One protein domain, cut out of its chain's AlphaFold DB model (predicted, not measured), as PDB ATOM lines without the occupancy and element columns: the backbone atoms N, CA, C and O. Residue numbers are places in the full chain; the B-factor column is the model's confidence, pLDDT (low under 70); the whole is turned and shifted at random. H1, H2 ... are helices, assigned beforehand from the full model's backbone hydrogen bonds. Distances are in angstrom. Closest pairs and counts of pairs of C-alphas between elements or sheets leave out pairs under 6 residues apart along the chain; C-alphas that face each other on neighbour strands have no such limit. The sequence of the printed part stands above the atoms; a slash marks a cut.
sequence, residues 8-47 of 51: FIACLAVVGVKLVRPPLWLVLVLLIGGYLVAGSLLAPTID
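What this domain is: This is residues 8 to 47 of the 51 residues of an uncharacterized protein of Streptomyces chartreusis (UniProt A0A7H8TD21). What shape? H2 and H1 make a flat, open V, with short H3 at H2's far end. What parts? It has 40 printed residues and three named helices, H1, H2, H3 in order, all helix. It is loose, with a 12.3 A radius of gyration of the C-alphas, spanning 35 by 22 by 9 A.

How they stand to each other: What touches? H2, residues 24 to 37, only just touches H3, residues 43 to 47, only at the corner, with 3 pairs of C-alphas within 8 A, the closest those of Leu 36 and Ala 43, 5.2 A. What is apart? H1, residues 8 to 20, is apart from H3 and, only just at 8.2 A, from H2. Every helix O i to N i+4 pair is within hydrogen-bond range.

Where its parts are: How long? H2 measures 19.9 A from first to last C-alpha, H1 18.1 A. Which anchors? C-alpha 8 is at (196.554, 190.836, 136.889), C-alpha 47 at (171.893, 190.582, 156.206).

The domain as a whole: How large? C-alphas 19 and 44, the farthest apart, are 35.1 A apart. Any cut? The printed part has no cut, no long link and no printed residue under pLDDT 70.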
ATOM      1  N   PHE A   8     197.062 190.134 138.065       95.31
ATOM      2  CA  PHE A   8     196.554 190.836 136.889       95.31
ATOM      3  C   PHE A   8     195.332 191.710 137.223       95.31
ATOM      4  O   PHE A   8     195.300 192.881 136.845       95.31
ATOM      5  N   ILE A   9     194.374 191.187 137.997       94.75
ATOM      6  CA  ILE A   9     193.199 191.950 138.453       94.75
ATOM      7  C   ILE A   9     193.616 193.127 139.343       94.75
ATOM      8  O   ILE A   9     193.122 194.237 139.152       94.75
ATOM      9  N   ALA A  10     194.548 192.922 140.279       94.69
ATOM     10  CA  ALA A  10     195.050 193.993 141.140       94.69
ATOM     11  C   ALA A  10     195.722 195.110 140.325       94.69
ATOM     12  O   ALA A  10     195.440 196.290 140.539       94.69
ATOM     13  N   CYS A  11     196.559 194.761 139.342       96.25
ATOM     14  CA  CYS A  11     197.155 195.735 138.429       96.25
ATOM     15  C   CYS A  11     196.090 196.501 137.638       96.25
ATOM     16  O   CYS A  11     196.165 197.726 137.550       96.25
ATOM     17  N   LEU A  12     195.087 195.806 137.097       95.50
ATOM     18  CA  LEU A  12     194.004 196.428 136.338       95.50
ATOM     19  C   LEU A  12     193.182 197.392 137.206       95.50
ATOM     20  O   LEU A  12     192.871 198.497 136.765       95.50
ATOM     21  N   ALA A  13     192.917 197.029 138.464       93.50
ATOM     22  CA  ALA A  13     192.266 197.904 139.435       93.50
ATOM     23  C   ALA A  13     193.105 199.163 139.721       93.50
ATOM     24  O   ALA A  13     192.580 200.275 139.680       93.50
ATOM     25  N   VAL A  14     194.418 199.020 139.939       94.56
ATOM     26  CA  VAL A  14     195.326 200.162 140.164       94.56
ATOM     27  C   VAL A  14     195.375 201.088 138.947       94.56
ATOM     28  O   VAL A  14     195.329 202.310 139.103       94.56
ATOM     29  N   VAL A  15     195.452 200.532 137.736       96.69
ATOM     30  CA  VAL A  15     195.439 201.314 136.491       96.69
ATOM     31  C   VAL A  15     194.100 202.031 136.318       96.69
ATOM     32  O   VAL A  15     194.099 203.230 136.050       96.69
ATOM     33  N   GLY A  16     192.976 201.350 136.544       93.62
ATOM     34  CA  GLY A  16     191.640 201.944 136.480       93.62
ATOM     35  C   GLY A  16     191.463 203.107 137.461       93.62
ATOM     36  O   GLY A  16     191.009 204.180 137.066       93.62
ATOM     37  N   VAL A  17     191.910 202.947 138.713       95.06
ATOM     38  CA  VAL A  17     191.892 204.024 139.719       95.06
ATOM     39  C   VAL A  17     192.778 205.195 139.290       95.06
ATOM     40  O   VAL A  17     192.380 206.350 139.420       95.06
ATOM     41  N   LYS A  18     193.968 204.940 138.738       92.31
ATOM     42  CA  LYS A  18     194.843 206.017 138.251       92.31
ATOM     43  C   LYS A  18     194.272 206.751 137.035       92.31
ATOM     44  O   LYS A  18     194.472 207.960 136.940       92.31
ATOM     45  N   LEU A  19     193.579 206.047 136.139       94.81
ATOM     46  CA  LEU A  19     193.013 206.607 134.911       94.81
ATOM     47  C   LEU A  19     191.762 207.447 135.186       94.81
ATOM     48  O   LEU A  19     191.656 208.569 134.706       94.81
ATOM     49  N   VAL A  20     190.832 206.913 135.981       93.50
ATOM     50  CA  VAL A  20     189.545 207.564 136.272       93.50
ATOM     51  C   VAL A  20     189.662 208.561 137.431       93.50
ATOM     52  O   VAL A  20     188.816 209.439 137.571       93.50
ATOM     53  N   ARG A  21     190.719 208.462 138.254       92.44
ATOM     54  CA  ARG A  21     190.928 209.281 139.463       92.44
ATOM     55  C   ARG A  21     189.678 209.329 140.366       92.44
ATOM     56  O   ARG A  21     189.307 210.416 140.815       92.44
ATOM     57  N   PRO A  22     189.005 208.195 140.649       92.50
ATOM     58  CA  PRO A  22     187.850 208.233 141.526       92.50
ATOM     59  C   PRO A  22     188.290 208.672 142.933       92.50
ATOM     60  O   PRO A  22     189.415 208.372 143.353       92.50
ATOM     61  N   PRO A  23     187.428 209.366 143.693       94.44
ATOM     62  CA  PRO A  23     187.700 209.648 145.095       94.44
ATOM     63  C   PRO A  23     187.933 208.334 145.851       94.44
ATOM     64  O   PRO A  23     187.174 207.375 145.700       94.44
ATOM     65  N   LEU A  24     188.972 208.296 146.694       91.00
ATOM     66  CA  LEU A  24     189.377 207.087 147.430       91.00
ATOM     67  C   LEU A  24     188.241 206.492 148.269       91.00
ATOM     68  O   LEU A  24     188.150 205.277 148.405       91.00
ATOM     69  N   TRP A  25     187.340 207.339 148.768       93.50
ATOM     70  CA  TRP A  25     186.144 206.911 149.489       93.50
ATOM     71  C   TRP A  25     185.225 206.019 148.653       93.50
ATOM     72  O   TRP A  25     184.744 205.021 149.176       93.50
ATOM     73  N   LEU A  26     185.023 206.305 147.359       92.44
ATOM     74  CA  LEU A  26     184.208 205.436 146.498       92.44
ATOM     75  C   LEU A  26     184.848 204.062 146.326       92.44
ATOM     76  O   LEU A  26     184.148 203.055 146.373       92.44
ATOM     77  N   VAL A  27     186.174 204.016 146.176       93.94
ATOM     78  CA  VAL A  27     186.916 202.751 146.097       93.94
ATOM     79  C   VAL A  27     186.738 201.961 147.390       93.94
ATOM     80  O   VAL A  27     186.429 200.776 147.338       93.94
ATOM     81  N   LEU A  28     186.871 202.622 148.544       94.50
ATOM     82  CA  LEU A  28     186.703 201.998 149.856       94.50
ATOM     83  C   LEU A  28     185.284 201.444 150.050       94.50
ATOM     84  O   LEU A  28     185.129 200.297 150.456       94.50
ATOM     85  N   VAL A  29     184.258 202.236 149.724       94.19
ATOM     86  CA  VAL A  29     182.848 201.836 149.842       94.19
ATOM     87  C   VAL A  29     182.536 200.652 148.929       94.19
ATOM     88  O   VAL A  29     181.892 199.708 149.373       94.19
ATOM     89  N   LEU A  30     183.028 200.652 147.685       92.00
ATOM     90  CA  LEU A  30     182.860 199.525 146.760       92.00
ATOM     91  C   LEU A  30     183.575 198.262 147.242       92.00
ATOM     92  O   LEU A  30     183.014 197.173 147.149       92.00
ATOM     93  N   LEU A  31     184.796 198.398 147.765       92.62
ATOM     94  CA  LEU A  31     185.576 197.260 148.248       92.62
ATOM     95  C   LEU A  31     184.925 196.631 149.486       92.62
ATOM     96  O   LEU A  31     184.781 195.414 149.554       92.62
ATOM     97  N   ILE A  32     184.491 197.464 150.437       92.38
ATOM     98  CA  ILE A  32     183.801 197.026 151.654       92.38
ATOM     99  C   ILE A  32     182.428 196.456 151.303       92.38
ATOM    100  O   ILE A  32     182.116 195.346 151.713       92.38
ATOM    101  N   GLY A  33     181.625 197.164 150.507       90.06
ATOM    102  CA  GLY A  33     180.306 196.695 150.080       90.06
ATOM    103  C   GLY A  33     180.381 195.356 149.347       90.06
ATOM    104  O   GLY A  33     179.665 194.425 149.698       90.06
ATOM    105  N   GLY A  34     181.310 195.212 148.396       89.69
ATOM    106  CA  GLY A  34     181.547 193.946 147.700       89.69
ATOM    107  C   GLY A  34     182.009 192.827 148.636       89.69
ATOM    108  O   GLY A  34     181.507 191.712 148.541       89.69
ATOM    109  N   TYR A  35     182.912 193.120 149.578       89.56
ATOM    110  CA  TYR A  35     183.346 192.154 150.592       89.56
ATOM    111  C   TYR A  35     182.184 191.684 151.474       89.56
ATOM    112  O   TYR A  35     182.052 190.493 151.744       89.56
ATOM    113  N   LEU A  36     181.320 192.599 151.907       89.25
ATOM    114  CA  LEU A  36     180.161 192.274 152.734       89.25
ATOM    115  C   LEU A  36     179.134 191.427 151.966       89.25
ATOM    116  O   LEU A  36     178.653 190.430 152.497       89.25
ATOM    117  N   VAL A  37     178.869 191.762 150.699       85.81
ATOM    118  CA  VAL A  37     177.942 191.021 149.821       85.81
ATOM    119  C   VAL A  37     178.478 189.641 149.431       85.81
ATOM    120  O   VAL A  37     177.696 188.722 149.203       85.81
ATOM    121  N   ALA A  38     179.796 189.446 149.395       88.56
ATOM    122  CA  ALA A  38     180.420 188.176 149.015       88.56
ATOM    123  C   ALA A  38     180.251 187.037 150.049       88.56
ATOM    124  O   ALA A  38     180.971 186.043 149.974       88.56
ATOM    125  N   GLY A  39     179.339 187.165 151.021       81.38
ATOM    126  CA  GLY A  39     179.144 186.164 152.073       81.38
ATOM    127  C   GLY A  39     180.351 186.068 153.008       81.38
ATOM    128  O   GLY A  39     180.746 184.977 153.413       81.38
ATOM    129  N   SER A  40     180.992 187.205 153.292       81.75
ATOM    130  CA  SER A  40     182.155 187.266 154.177       81.75
ATOM    131  C   SER A  40     181.789 187.039 155.646       81.75
ATOM    132  O   SER A  40     180.626 186.952 156.026       81.75
ATOM    133  N   LEU A  41     182.805 187.007 156.512       80.69
ATOM    134  CA  LEU A  41     182.658 186.859 157.966       80.69
ATOM    135  C   LEU A  41     181.723 187.905 158.603       80.69
ATOM    136  O   LEU A  41     181.173 187.668 159.674       80.69
ATOM    137  N   LEU A  42     181.557 189.059 157.950       80.62
ATOM    138  CA  LEU A  42     180.712 190.165 158.398       80.62
ATOM    139  C   LEU A  42     179.333 190.189 157.716       80.62
ATOM    140  O   LEU A  42     178.499 191.009 158.096       80.62
ATOM    141  N   ALA A  43     179.053 189.287 156.770       81.62
ATOM    142  CA  ALA A  43     177.732 189.134 156.156       81.62
ATOM    143  C   ALA A  43     176.561 189.131 157.170       81.62
ATOM    144  O   ALA A  43     175.650 189.941 156.988       81.62
ATOM    145  N   PRO A  44     176.604 188.392 158.306       80.94
ATOM    146  CA  PRO A  44     175.484 188.376 159.257       80.94
ATOM    147  C   PRO A  44     175.178 189.732 159.907       80.94
ATOM    148  O   PRO A  44     174.080 189.925 160.424       80.94
ATOM    149  N   THR A  45     176.114 190.688 159.892       83.69
ATOM    150  CA  THR A  45     175.855 192.039 160.422       83.69
ATOM    151  C   THR A  45     175.075 192.931 159.459       83.69
ATOM    152  O   THR A  45     174.458 193.895 159.908       83.69
ATOM    153  N   ILE A  46     175.064 192.613 158.158       82.75
ATOM    154  CA  ILE A  46     174.368 193.405 157.133       82.75
ATOM    155  C   ILE A  46     173.181 192.690 156.482       82.75
ATOM    156  O   ILE A  46     172.324 193.368 155.922       82.75
ATOM    157  N   ASP A  47     173.067 191.365 156.619       80.38
ATOM    158  CA  ASP A  47     171.893 190.582 156.206       80.38
ATOM    159  C   ASP A  47     170.531 191.209 156.589       80.38
ATOM    160  O   ASP A  47     169.647 191.244 155.730       80.38
TER     161      ASP A  47